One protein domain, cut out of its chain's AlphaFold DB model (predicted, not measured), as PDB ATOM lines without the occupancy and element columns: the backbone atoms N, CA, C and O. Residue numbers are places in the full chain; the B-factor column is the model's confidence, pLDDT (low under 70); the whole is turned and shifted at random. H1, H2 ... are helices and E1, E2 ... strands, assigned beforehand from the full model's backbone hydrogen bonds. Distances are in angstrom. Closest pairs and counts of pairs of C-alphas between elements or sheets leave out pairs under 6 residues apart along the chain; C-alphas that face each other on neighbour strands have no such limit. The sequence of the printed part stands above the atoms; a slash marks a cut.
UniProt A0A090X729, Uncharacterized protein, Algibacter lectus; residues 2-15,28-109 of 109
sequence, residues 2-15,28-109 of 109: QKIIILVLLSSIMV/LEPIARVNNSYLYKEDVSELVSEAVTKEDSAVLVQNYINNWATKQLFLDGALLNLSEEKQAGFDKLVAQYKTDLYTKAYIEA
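What this domain is: This is residues 2 to 15 and 28 to 109 of the 109 residues of an uncharacterized protein of Algibacter lectus (UniProt A0A090X729). A long helix, H3, has a small two-stranded hairpin, E1 and E2, packed on its residues 65 to 76, and it meets a second long helix, H4, near their joined ends to make an open V. H4 sticks out from the body with its residues 84 to 86 and 88 to 108, and the helix H1 stands far off by itself across a cut in the chain. The printed part has 96 residues with four named helices and two named strands, in the order H1, E1, E2, H2, H3, H4; the strands are antiparallel and the class is mostly helix. The whole is extended, with a radius of gyration of the C-alphas of 22.9 A, and elongated, spanning 74 by 45 by 29 A.

Where its parts are: Begin with the sheet: find C-alpha 30 at (54.805, 2.917, 8.807), where strand E1, residues 30 to 34, begins. Strand E2 is residues 37 to 40, and helix H2, residues 41 to 45, follows at once. Helix H3, residues 54 to 81, runs 40.6 A from C-alpha 54 at (60.982, -3.303, 27.255) to C-alpha 81. Helix H4, residues 84 to 108, runs 36.2 A and ends at C-alpha 108 at (68.379, 34.985, 16.809). Look far from these for helix H1, residues 2 to 12, which is 15.7 A long and begins at C-alpha 2 at (25.632, -6.979, -28.046).

How they stand to each other: E1 and E2 form a hairpin, antiparallel at 159 degrees between their directions. Look there at N 31 and O 39, 2.8 A apart, and N 37 and O 34, also 2.8 A, both within hydrogen-bond range. From E1 to H3 the closest C-alphas are those of Val 34 and Ala 69, 6.3 A apart; from E2 to H3 they are those of Ser 37 and Gln 72, 7.7 A. H2 and H3 are close but not clearly touching, the closest C-alphas being those of Val 44 and Val 61, 6.9 A apart. H3 and H4 are close but not clearly touching, with the C-alphas of Leu 79 and Gln 87 closest at 7.3 A. Their lines stand at a steep tilt of 52 degrees, opposite ways. H4 is apart from E1, E2 and H2, and H1 is apart from E2, H2, H3 and H4. In H1, H2, H3 and H4 every O i to N i+4 pair is within hydrogen-bond range.

The domain as a whole: The two C-alphas farthest apart are those of Gln 2 and Glu 108, at 74.8 A. Residues 16 to 27 are not printed, and C-alphas 15 and 28 are 28.8 A apart across this cut. Of the links printed whole, E1 to E2, E2 to H2 and H3 to H4 are tight, and H2 to H3 is short. The mean pLDDT of the printed part is 89.4; residues 13 to 15 and 49 to 51 are under 70.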
ATOM      1  N   GLN A   2      26.031  -7.109 -29.467       74.62
ATOM      2  CA  GLN A   2      25.632  -6.979 -28.046       74.62
ATOM      3  C   GLN A   2      26.442  -7.843 -27.059       74.62
ATOM      4  O   GLN A   2      26.892  -7.346 -26.036       74.62
ATOM      5  N   LYS A   3      26.688  -9.121 -27.383       75.69
ATOM      6  CA  LYS A   3      27.462 -10.032 -26.516       75.69
ATOM      7  C   LYS A   3      28.928  -9.608 -26.341       75.69
ATOM      8  O   LYS A   3      29.509  -9.864 -25.300       75.69
ATOM      9  N   ILE A   4      29.498  -8.939 -27.346       82.31
ATOM     10  CA  ILE A   4      30.882  -8.443 -27.324       82.31
ATOM     11  C   ILE A   4      30.961  -7.191 -26.446       82.31
ATOM     12  O   ILE A   4      31.862  -7.079 -25.626       82.31
ATOM     13  N   ILE A   5      29.968  -6.300 -26.546       84.38
ATOM     14  CA  ILE A   5      29.863  -5.101 -25.700       84.38
ATOM     15  C   ILE A   5      29.732  -5.491 -24.220       84.38
ATOM     16  O   ILE A   5      30.409  -4.916 -23.375       84.38
ATOM     17  N   ILE A   6      28.925  -6.513 -23.909       84.00
ATOM     18  CA  ILE A   6      28.775  -7.032 -22.540       84.00
ATOM     19  C   ILE A   6      30.096  -7.623 -22.024       84.00
ATOM     20  O   ILE A   6      30.448  -7.401 -20.871       84.00
ATOM     21  N   LEU A   7      30.851  -8.329 -22.872       82.88
ATOM     22  CA  LEU A   7      32.133  -8.927 -22.488       82.88
ATOM     23  C   LEU A   7      33.208  -7.863 -22.202       82.88
ATOM     24  O   LEU A   7      33.960  -7.989 -21.239       82.88
ATOM     25  N   VAL A   8      33.238  -6.788 -22.998       84.12
ATOM     26  CA  VAL A   8      34.142  -5.644 -22.797       84.12
ATOM     27  C   VAL A   8      33.784  -4.889 -21.514       84.12
ATOM     28  O   VAL A   8      34.674  -4.622 -20.706       84.12
ATOM     29  N   LEU A   9      32.491  -4.637 -21.271       80.31
ATOM     30  CA  LEU A   9      32.002  -3.977 -20.055       80.31
ATOM     31  C   LEU A   9      32.304  -4.799 -18.790       80.31
ATOM     32  O   LEU A   9      32.659  -4.236 -17.760       80.31
ATOM     33  N   LEU A  10      32.223  -6.131 -18.867       79.12
ATOM     34  CA  LEU A  10      32.554  -7.017 -17.749       79.12
ATOM     35  C   LEU A  10      34.068  -7.051 -17.469       79.12
ATOM     36  O   LEU A  10      34.475  -7.112 -16.312       79.12
ATOM     37  N   SER A  11      34.901  -6.950 -18.514       74.31
ATOM     38  CA  SER A  11      36.363  -6.891 -18.368       74.31
ATOM     39  C   SER A  11      36.848  -5.585 -17.731       74.31
ATOM     40  O   SER A  11      37.787  -5.609 -16.939       74.31
ATOM     41  N   SER A  12      36.168  -4.457 -17.986       72.06
ATOM     42  CA  SER A  12      36.542  -3.161 -17.400       72.06
ATOM     43  C   SER A  12      36.352  -3.092 -15.883       72.06
ATOM     44  O   SER A  12      37.025  -2.310 -15.224       72.06
ATOM     45  N   ILE A  13      35.492  -3.939 -15.308       69.94
ATOM     46  CA  ILE A  13      35.260  -3.984 -13.855       69.94
ATOM     47  C   ILE A  13      36.456  -4.632 -13.132       69.94
ATOM     48  O   ILE A  13      36.700  -4.330 -11.968       69.94
ATOM     49  N   MET A  14      37.240  -5.477 -13.817       64.38
ATOM     50  CA  MET A  14      38.416  -6.132 -13.226       64.38
ATOM     51  C   MET A  14      39.686  -5.266 -13.226       64.38
ATOM     52  O   MET A  14      40.647  -5.628 -12.560       64.38
ATOM     53  N   VAL A  15      39.700  -4.127 -13.931       64.88
ATOM     54  CA  VAL A  15      40.872  -3.225 -14.010       64.88
ATOM     55  C   VAL A  15      40.841  -2.134 -12.928       64.88
ATOM     56  O   VAL A  15      41.849  -1.496 -12.656       64.88
ATOM     57  N   LEU A  28      61.005   4.106   5.000       74.00
ATOM     58  CA  LEU A  28      60.037   4.610   5.955       74.00
ATOM     59  C   LEU A  28      59.115   3.453   6.334       74.00
ATOM     60  O   LEU A  28      58.297   3.013   5.533       74.00
ATOM     61  N   GLU A  29      59.269   2.939   7.552       87.50
ATOM     62  CA  GLU A  29      58.458   1.845   8.091       87.50
ATOM     63  C   GLU A  29      57.215   2.438   8.787       87.50
ATOM     64  O   GLU A  29      57.341   2.964   9.901       87.50
ATOM     65  N   PRO A  30      56.016   2.427   8.161       90.12
ATOM     66  CA  PRO A  30      54.805   2.917   8.807       90.12
ATOM     67  C   PRO A  30      54.373   1.949   9.912       90.12
ATOM     68  O   PRO A  30      54.240   0.748   9.690       90.12
ATOM     69  N   ILE A  31      54.098   2.483  11.100       91.88
ATOM     70  CA  ILE A  31      53.690   1.697  12.277       91.88
ATOM     71  C   ILE A  31      52.211   1.892  12.640       91.88
ATOM     72  O   ILE A  31      51.638   1.077  13.361       91.88
ATOM     73  N   ALA A  32      51.580   2.964  12.152       93.88
ATOM     74  CA  ALA A  32      50.156   3.236  12.326       93.88
ATOM     75  C   ALA A  32      49.616   4.122  11.190       93.88
ATOM     76  O   ALA A  32      50.362   4.848  10.534       93.88
ATOM     77  N   ARG A  33      48.300   4.063  10.956       94.62
ATOM     78  CA  ARG A  33      47.605   4.824   9.908       94.62
ATOM     79  C   ARG A  33      46.238   5.298  10.399       94.62
ATOM     80  O   ARG A  33      45.485   4.508  10.963       94.62
ATOM     81  N   VAL A  34      45.896   6.551  10.101       95.88
ATOM     82  CA  VAL A  34      44.539   7.108  10.228       95.88
ATOM     83  C   VAL A  34      44.179   7.776   8.905       95.88
ATOM     84  O   VAL A  34      44.833   8.730   8.504       95.88
ATOM     85  N   ASN A  35      43.163   7.265   8.203       92.38
ATOM     86  CA  ASN A  35      42.755   7.743   6.875       92.38
ATOM     87  C   ASN A  35      43.927   7.834   5.878       92.38
ATOM     88  O   ASN A  35      44.402   6.801   5.393       92.38
ATOM     89  N   ASN A  36      44.385   9.045   5.560       90.88
ATOM     90  CA  ASN A  36      45.501   9.319   4.652       90.88
ATOM     91  C   ASN A  36      46.796   9.710   5.385       90.88
ATOM     92  O   ASN A  36      47.817   9.909   4.732       90.88
ATOM     93  N   SER A  37      46.765   9.787   6.715       93.00
ATOM     94  CA  SER A  37      47.913  10.078   7.568       93.00
ATOM     95  C   SER A  37      48.591   8.785   8.018       93.00
ATOM     96  O   SER A  37      47.930   7.829   8.436       93.00
ATOM     97  N   TYR A  38      49.919   8.778   7.977       93.50
ATOM     98  CA  TYR A  38      50.767   7.669   8.408       93.50
ATOM     99  C   TYR A  38      51.682   8.148   9.531       93.50
ATOM    100  O   TYR A  38      52.148   9.285   9.503       93.50
ATOM    101  N   LEU A  39      51.903   7.283  10.517       92.56
ATOM    102  CA  LEU A  39      52.909   7.463  11.556       92.56
ATOM    103  C   LEU A  39      54.071   6.524  11.262       92.56
ATOM    104  O   LEU A  39      53.847   5.321  11.083       92.56
ATOM    105  N   TYR A  40      55.286   7.057  11.238       91.50
ATOM    106  CA  TYR A  40      56.477   6.290  10.908       91.50
ATOM    107  C   TYR A  40      57.252   5.901  12.159       91.50
ATOM    108  O   TYR A  40      57.159   6.529  13.214       91.50
ATOM    109  N   LYS A  41      58.031   4.827  12.046       89.19
ATOM    110  CA  LYS A  41      58.873   4.333  13.138       89.19
ATOM    111  C   LYS A  41      59.871   5.375  13.639       89.19
ATOM    112  O   LYS A  41      60.133   5.428  14.837       89.19
ATOM    113  N   GLU A  42      60.401   6.197  12.740       87.19
ATOM    114  CA  GLU A  42      61.360   7.264  13.051       87.19
ATOM    115  C   GLU A  42      60.767   8.268  14.052       87.19
ATOM    116  O   GLU A  42      61.388   8.518  15.083       87.19
ATOM    117  N   ASP A  43      59.511   8.687  13.843       84.88
ATOM    118  CA  ASP A  43      58.762   9.616  14.712       84.88
ATOM    119  C   ASP A  43      58.570   9.099  16.151       84.88
ATOM    120  O   ASP A  43      58.277   9.861  17.075       84.88
ATOM    121  N   VAL A  44      58.687   7.783  16.343       86.31
ATOM    122  CA  VAL A  44      58.500   7.109  17.635       86.31
ATOM    123  C   VAL A  44      59.822   6.676  18.252       86.31
ATOM    124  O   VAL A  44      59.934   6.610  19.477       86.31
ATOM    125  N   SER A  45      60.835   6.402  17.431       80.06
ATOM    126  CA  SER A  45      62.142   5.927  17.884       80.06
ATOM    127  C   SER A  45      62.846   6.913  18.820       80.06
ATOM    128  O   SER A  45      63.513   6.485  19.756       80.06
ATOM    129  N   GLU A  46      62.612   8.217  18.647       73.81
ATOM    130  CA  GLU A  46      63.166   9.272  19.505       73.81
ATOM    131  C   GLU A  46      62.528   9.329  20.907       73.81
ATOM    132  O   GLU A  46      63.089   9.926  21.824       73.81
ATOM    133  N   LEU A  47      61.358   8.707  21.103       73.25
ATOM    134  CA  LEU A  47      60.627   8.740  22.378       73.25
ATOM    135  C   LEU A  47      61.157   7.730  23.398       73.25
ATOM    136  O   LEU A  47      60.914   7.881  24.596       73.25
ATOM    137  N   VAL A  48      61.822   6.674  22.930       74.19
ATOM    138  CA  VAL A  48      62.278   5.565  23.769       74.19
ATOM    139  C   VAL A  48      63.753   5.776  24.092       74.19
ATOM    140  O   VAL A  48      64.616   5.599  23.239       74.19
ATOM    141  N   SER A  49      64.056   6.159  25.336       67.62
ATOM    142  CA  SER A  49      65.442   6.237  25.808       67.62
ATOM    143  C   SER A  49      65.961   4.857  26.224       67.62
ATOM    144  O   SER A  49      65.198   3.996  26.662       67.62
ATOM    145  N   GLU A  50      67.280   4.650  26.143       64.06
ATOM    146  CA  GLU A  50      67.932   3.379  26.515       64.06
ATOM    147  C   GLU A  50      67.698   2.965  27.982       64.06
ATOM    148  O   GLU A  50      67.920   1.813  28.349       64.06
ATOM    149  N   ALA A  51      67.244   3.892  28.832       61.69
ATOM    150  CA  ALA A  51      67.012   3.666  30.255       61.69
ATOM    151  C   ALA A  51      65.657   3.000  30.578       61.69
ATOM    152  O   ALA A  51      65.392   2.713  31.746       61.69
ATOM    153  N   VAL A  52      64.787   2.778  29.588       73.31
ATOM    154  CA  VAL A  52      63.427   2.256  29.791       73.31
ATOM    155  C   VAL A  52      63.397   0.735  29.598       73.31
ATOM    156  O   VAL A  52      64.017   0.195  28.682       73.31
ATOM    157  N   THR A  53      62.664   0.015  30.456       80.38
ATOM    158  CA  THR A  53      62.451  -1.434  30.283       80.38
ATOM    159  C   THR A  53      61.665  -1.721  28.999       80.38
ATOM    160  O   THR A  53      61.007  -0.837  28.443       80.38
ATOM    161  N   LYS A  54      61.704  -2.958  28.492       75.12
ATOM    162  CA  LYS A  54      60.982  -3.303  27.255       75.12
ATOM    163  C   LYS A  54      59.471  -3.140  27.420       75.12
ATOM    164  O   LYS A  54      58.802  -2.643  26.520       75.12
ATOM    165  N   GLU A  55      58.953  -3.542  28.572       78.44
ATOM    166  CA  GLU A  55      57.536  -3.502  28.915       78.44
ATOM    167  C   GLU A  55      57.041  -2.057  29.046       78.44
ATOM    168  O   GLU A  55      56.035  -1.691  28.432       78.44
ATOM    169  N   ASP A  56      57.790  -1.211  29.759       80.75
ATOM    170  CA  ASP A  56      57.449   0.207  29.919       80.75
ATOM    171  C   ASP A  56      57.544   0.955  28.580       80.75
ATOM    172  O   ASP A  56      56.704   1.805  28.272       80.75
ATOM    173  N   SER A  57      58.516   0.583  27.738       85.56
ATOM    174  CA  SER A  57      58.678   1.135  26.388       85.56
ATOM    175  C   SER A  57      57.489   0.794  25.489       85.56
ATOM    176  O   SER A  57      56.997   1.659  24.765       85.56
ATOM    177  N   ALA A  58      56.977  -0.440  25.550       88.56
ATOM    178  CA  ALA A  58      55.812  -0.854  24.767       88.56
ATOM    179  C   ALA A  58      54.549  -0.069  25.160       88.56
ATOM    180  O   ALA A  58      53.809   0.392  24.289       88.56
ATOM    181  N   VAL A  59      54.321   0.136  26.462       91.25
ATOM    182  CA  VAL A  59      53.191   0.939  26.961       91.25
ATOM    183  C   VAL A  59      53.334   2.408  26.554       91.25
ATOM    184  O   VAL A  59      52.359   3.020  26.115       91.25
ATOM    185  N   LEU A  60      54.540   2.974  26.652       89.75
ATOM    186  CA  LEU A  60      54.824   4.346  26.231       89.75
ATOM    187  C   LEU A  60      54.520   4.554  24.743       89.75
ATOM    188  O   LEU A  60      53.781   5.474  24.386       89.75
ATOM    189  N   VAL A  61      55.041   3.670  23.888       90.94
ATOM    190  CA  VAL A  61      54.813   3.709  22.438       90.94
ATOM    191  C   VAL A  61      53.328   3.553  22.120       90.94
ATOM    192  O   VAL A  61      52.782   4.337  21.345       90.94
ATOM    193  N   GLN A  62      52.636   2.607  22.759       92.38
ATOM    194  CA  GLN A  62      51.201   2.414  22.552       92.38
ATOM    195  C   GLN A  62      50.396   3.669  22.912       92.38
ATOM    196  O   GLN A  62      49.503   4.074  22.164       92.38
ATOM    197  N   ASN A  63      50.719   4.312  24.038       93.44
ATOM    198  CA  ASN A  63      50.070   5.552  24.456       93.44
ATOM    199  C   ASN A  63      50.342   6.696  23.475       93.44
ATOM    200  O   ASN A  63      49.433   7.467  23.165       93.44
ATOM    201  N   TYR A  64      51.567   6.794  22.955       93.31
ATOM    202  CA  TYR A  64      51.900   7.772  21.927       93.31
ATOM    203  C   TYR A  64      51.078   7.552  20.651       93.31
ATOM    204  O   TYR A  64      50.424   8.487  20.188       93.31
ATOM    205  N   ILE A  65      51.036   6.318  20.134       95.00
ATOM    206  CA  ILE A  65      50.263   5.957  18.935       95.00
ATOM    207  C   ILE A  65      48.777   6.280  19.136       95.00
ATOM    208  O   ILE A  65      48.159   6.898  18.271       95.00
ATOM    209  N   ASN A  66      48.208   5.932  20.294       96.38
ATOM    210  CA  ASN A  66      46.804   6.209  20.608       96.38
ATOM    211  C   ASN A  66      46.510   7.715  20.641       96.38
ATOM    212  O   ASN A  66      45.515   8.169  20.071       96.38
ATOM    213  N   ASN A  67      47.379   8.502  21.277       95.81
ATOM    214  CA  ASN A  67      47.235   9.955  21.338       95.81
ATOM    215  C   ASN A  67      47.382  10.599  19.956       95.81
ATOM    216  O   ASN A  67      46.616  11.501  19.615       95.81
ATOM    217  N   TRP A  68      48.344  10.138  19.156       96.38
ATOM    218  CA  TRP A  68      48.519  10.576  17.774       96.38
ATOM    219  C   TRP A  68      47.263  10.286  16.947       96.38
ATOM    220  O   TRP A  68      46.693  11.207  16.365       96.38
ATOM    221  N   ALA A  69      46.767   9.046  16.976       97.38
ATOM    222  CA  ALA A  69      45.591   8.640  16.214       97.38
ATOM    223  C   ALA A  69      44.339   9.424  16.632       97.38
ATOM    224  O   ALA A  69      43.582   9.895  15.786       97.38
ATOM    225  N   THR A  70      44.157   9.637  17.938       97.75
ATOM    226  CA  THR A  70      43.047  10.431  18.482       97.75
ATOM    227  C   THR A  70      43.073  11.867  17.953       97.75
ATOM    228  O   THR A  70      42.041  12.392  17.539       97.75
ATOM    229  N   LYS A  71      44.253  12.504  17.906       97.25
ATOM    230  CA  LYS A  71      44.405  13.853  17.339       97.25
ATOM    231  C   LYS A  71      44.068  13.894  15.848       97.25
ATOM    232  O   LYS A  71      43.410  14.840  15.428       97.25
ATOM    233  N   GLN A  72      44.476  12.884  15.075       97.50
ATOM    234  CA  GLN A  72      44.140  12.795  13.647       97.50
ATOM    235  C   GLN A  72      42.626  12.691  13.442       97.50
ATOM    236  O   GLN A  72      42.054  13.475  12.696       97.50
ATOM    237  N   LEU A  73      41.955  11.807  14.185       97.69
ATOM    238  CA  LEU A  73      40.500  11.656  14.095       97.69
ATOM    239  C   LEU A  73      39.752  12.941  14.478       97.69
ATOM    240  O   LEU A  73      38.759  13.289  13.840       97.69
ATOM    241  N   PHE A  74      40.220  13.666  15.500       97.62
ATOM    242  CA  PHE A  74      39.634  14.959  15.850       97.62
ATOM    243  C   PHE A  74      39.877  16.026  14.786       97.62
ATOM    244  O   PHE A  74      38.972  16.816  14.529       97.62
ATOM    245  N   LEU A  75      41.059  16.050  14.166       96.12
ATOM    246  CA  LEU A  75      41.351  16.964  13.067       96.12
ATOM    247  C   LEU A  75      40.444  16.677  11.866       96.12
ATOM    248  O   LEU A  75      39.789  17.592  11.380       96.12
ATOM    249  N   ASP A  76      40.332  15.415  11.455       96.25
ATOM    250  CA  ASP A  76      39.453  14.999  10.358       96.25
ATOM    251  C   ASP A  76      37.994  15.370  10.653       96.25
ATOM    252  O   ASP A  76      37.300  15.957   9.822       96.25
ATOM    253  N   GLY A  77      37.539  15.106  11.881       96.94
ATOM    254  CA  GLY A  77      36.225  15.530  12.351       96.94
ATOM    255  C   GLY A  77      36.046  17.049  12.305       96.94
ATOM    256  O   GLY A  77      34.998  17.528  11.876       96.94
ATOM    257  N   ALA A  78      37.052  17.828  12.701       96.75
ATOM    258  CA  ALA A  78      36.991  19.285  12.651       96.75
ATOM    259  C   ALA A  78      36.911  19.804  11.208       96.75
ATOM    260  O   ALA A  78      36.070  20.654  10.921       96.75
ATOM    261  N   LEU A  79      37.712  19.264  10.288       95.19
ATOM    262  CA  LEU A  79      37.711  19.661   8.875       95.19
ATOM    263  C   LEU A  79      36.383  19.346   8.176       95.19
ATOM    264  O   LEU A  79      35.928  20.118   7.337       95.19
ATOM    265  N   LEU A  80      35.726  18.247   8.549       96.56
ATOM    266  CA  LEU A  80      34.418  17.894   7.995       96.56
ATOM    267  C   LEU A  80      33.270  18.756   8.538       96.56
ATOM    268  O   LEU A  80      32.259  18.914   7.856       96.56
ATOM    269  N   ASN A  81      33.391  19.284   9.760       97.88
ATOM    270  CA  ASN A  81      32.275  19.926  10.464       97.88
ATOM    271  C   ASN A  81      32.408  21.451  10.626       97.88
ATOM    272  O   ASN A  81      31.423  22.117  10.951       97.88
ATOM    273  N   LEU A  82      33.596  22.033  10.440       97.44
ATOM    274  CA  LEU A  82      33.793  23.483  10.507       97.44
ATOM    275  C   LEU A  82      33.415  24.160   9.187       97.44
ATOM    276  O   LEU A  82      33.674  23.632   8.111       97.44
ATOM    277  N   SER A  83      32.859  25.372   9.261       98.25
ATOM    278  CA  SER A  83      32.594  26.179   8.066       98.25
ATOM    279  C   SER A  83      33.892  26.584   7.366       98.25
ATOM    280  O   SER A  83      34.903  26.832   8.025       98.25
ATOM    281  N   GLU A  84      33.840  26.733   6.042       97.31
ATOM    282  CA  GLU A  84      34.988  27.157   5.227       97.31
ATOM    283  C   GLU A  84      35.612  28.467   5.730       97.31
ATOM    284  O   GLU A  84      36.829  28.577   5.816       97.31
ATOM    285  N   GLU A  85      34.793  29.435   6.156       98.19
ATOM    286  CA  GLU A  85      35.275  30.698   6.732       98.19
ATOM    287  C   GLU A  85      36.135  30.479   7.988       98.19
ATOM    288  O   GLU A  85      37.186  31.102   8.147       98.19
ATOM    289  N   LYS A  86      35.719  29.570   8.881       98.06
ATOM    290  CA  LYS A  86      36.491  29.254  10.090       98.06
ATOM    291  C   LYS A  86      37.785  28.528   9.748       98.06
ATOM    292  O   LYS A  86      38.815  28.848  10.336       98.06
ATOM    293  N   GLN A  87      37.731  27.584   8.812       97.88
ATOM    294  CA  GLN A  87      38.919  26.870   8.343       97.88
ATOM    295  C   GLN A  87      39.932  27.850   7.737       97.88
ATOM    296  O   GLN A  87      41.065  27.915   8.204       97.88
ATOM    297  N   ALA A  88      39.487  28.732   6.836       98.00
ATOM    298  CA  ALA A  88      40.321  29.780   6.251       98.00
ATOM    299  C   ALA A  88      40.909  30.735   7.309       98.00
ATOM    300  O   ALA A  88      42.052  31.188   7.195       98.00
ATOM    301  N   GLY A  89      40.146  31.029   8.368       98.25
ATOM    302  CA  GLY A  89      40.630  31.780   9.524       98.25
ATOM    303  C   GLY A  89      41.797  31.088  10.237       98.25
ATOM    304  O   GLY A  89      42.806  31.735  10.522       98.25
ATOM    305  N   PHE A  90      41.695  29.779  10.487       97.81
ATOM    306  CA  PHE A  90      42.784  28.997  11.080       97.81
ATOM    307  C   PHE A  90      43.991  28.882  10.150       97.81
ATOM    308  O   PHE A  90      45.114  29.084  10.609       97.81
ATOM    309  N   ASP A  91      43.783  28.662   8.853       97.31
ATOM    310  CA  ASP A  91      44.870  28.572   7.873       97.31
ATOM    311  C   ASP A  91      45.697  29.861   7.819       97.31
ATOM    312  O   ASP A  91      46.931  29.825   7.773       97.31
ATOM    313  N   LYS A  92      45.036  31.022   7.919       98.31
ATOM    314  CA  LYS A  92      45.721  32.317   8.019       98.31
ATOM    315  C   LYS A  92      46.595  32.406   9.272       98.31
ATOM    316  O   LYS A  92      47.726  32.885   9.189       98.31
ATOM    317  N   LEU A  93      46.092  31.950  10.419       98.38
ATOM    318  CA  LEU A  93      46.852  31.942  11.674       98.38
ATOM    319  C   LEU A  93      48.048  30.985  11.602       98.38
ATOM    320  O   LEU A  93      49.138  31.343  12.045       98.38
ATOM    321  N   VAL A  94      47.879  29.807  10.996       98.06
ATOM    322  CA  VAL A  94      48.967  28.841  10.773       98.06
ATOM    323  C   VAL A  94      50.054  29.441   9.877       98.06
ATOM    324  O   VAL A  94      51.241  29.344  10.194       98.06
ATOM    325  N   ALA A  95      49.671  30.113   8.786       98.19
ATOM    326  CA  ALA A  95      50.612  30.776   7.886       98.19
ATOM    327  C   ALA A  95      51.391  31.908   8.579       98.19
ATOM    328  O   ALA A  95      52.604  32.049   8.379       98.19
ATOM    329  N   GLN A  96      50.714  32.686   9.425       98.56
ATOM    330  CA  GLN A  96      51.353  33.721  10.230       98.56
ATOM    331  C   GLN A  96      52.343  33.111  11.228       98.56
ATOM    332  O   GLN A  96      53.507  33.497  11.237       98.56
ATOM    333  N   TYR A  97      51.925  32.096  11.986       98.38
ATOM    334  CA  TYR A  97      52.790  31.439  12.964       98.38
ATOM    335  C   TYR A  97      54.039  30.825  12.319       98.38
ATOM    336  O   TYR A  97      55.143  30.959  12.843       98.38
ATOM    337  N   LYS A  98      53.899  30.219  11.132       98.19
ATOM    338  CA  LYS A  98      55.043  29.755  10.337       98.19
ATOM    339  C   LYS A  98      56.000  30.906  10.020       98.19
ATOM    340  O   LYS A  98      57.202  30.757  10.197       98.19
ATOM    341  N   THR A  99      55.490  32.049   9.575       98.25
ATOM    342  CA  THR A  99      56.325  33.223   9.268       98.25
ATOM    343  C   THR A  99      57.078  33.712  10.506       98.25
ATOM    344  O   THR A  99      58.285  33.959  10.437       98.25
ATOM    345  N   ASP A 100      56.386  33.787  11.642       98.31
ATOM    346  CA  ASP A 100      56.949  34.247  12.910       98.31
ATOM    347  C   ASP A 100      58.078  33.326  13.392       98.31
ATOM    348  O   ASP A 100      59.146  33.810  13.768       98.31
ATOM    349  N   LEU A 101      57.888  32.001  13.317       98.31
ATOM    350  CA  LEU A 101      58.906  31.016  13.703       98.31
ATOM    351  C   LEU A 101      60.206  31.177  12.903       98.31
ATOM    352  O   LEU A 101      61.285  31.221  13.489       98.31
ATOM    353  N   TYR A 102      60.108  31.288  11.576       98.12
ATOM    354  CA  TYR A 102      61.286  31.398  10.709       98.12
ATOM    355  C   TYR A 102      61.983  32.748  10.863       98.12
ATOM    356  O   TYR A 102      63.209  32.808  10.928       98.12
ATOM    357  N   THR A 103      61.211  33.832  10.956       98.00
ATOM    358  CA  THR A 103      61.770  35.177  11.136       98.00
ATOM    359  C   THR A 103      62.502  35.279  12.467       98.00
ATOM    360  O   THR A 103      63.619  35.787  12.519       98.00
ATOM    361  N   LYS A 104      61.908  34.738  13.537       98.12
ATOM    362  CA  LYS A 104      62.541  34.688  14.854       98.12
ATOM    363  C   LYS A 104      63.837  33.880  14.825       98.12
ATOM    364  O   LYS A 104      64.863  34.391  15.257       98.12
ATOM    365  N   ALA A 105      63.805  32.671  14.263       98.06
ATOM    366  CA  ALA A 105      64.990  31.823  14.154       98.06
ATOM    367  C   ALA A 105      66.125  32.493  13.359       98.06
ATOM    368  O   ALA A 105      67.286  32.318  13.701       98.06
ATOM    369  N   TYR A 106      65.801  33.278  12.326       97.56
ATOM    370  CA  TYR A 106      66.792  34.021  11.544       97.56
ATOM    371  C   TYR A 106      67.394  35.215  12.300       97.56
ATOM    372  O   TYR A 106      68.579  35.481  12.158       97.56
ATOM    373  N   ILE A 107      66.593  35.948  13.082       97.25
ATOM    374  CA  ILE A 107      67.068  37.107  13.861       97.25
ATOM    375  C   ILE A 107      67.947  36.675  15.045       97.25
ATOM    376  O   ILE A 107      68.845  37.416  15.435       97.25
ATOM    377  N   GLU A 108      67.658  35.517  15.642       95.88
ATOM    378  CA  GLU A 108      68.379  34.985  16.809       95.88
ATOM    379  C   GLU A 108      69.642  34.176  16.451       95.88
ATOM    380  O   GLU A 108      70.402  33.833  17.359       95.88
ATOM    381  N   ALA A 109      69.855  33.859  15.169       84.44
ATOM    382  CA  ALA A 109      71.044  33.164  14.666       84.44
ATOM    383  C   ALA A 109      72.265  34.094  14.566       84.44
ATOM    384  O   ALA A 109      73.381  33.613  14.874       84.44
TER     385      ALA A 109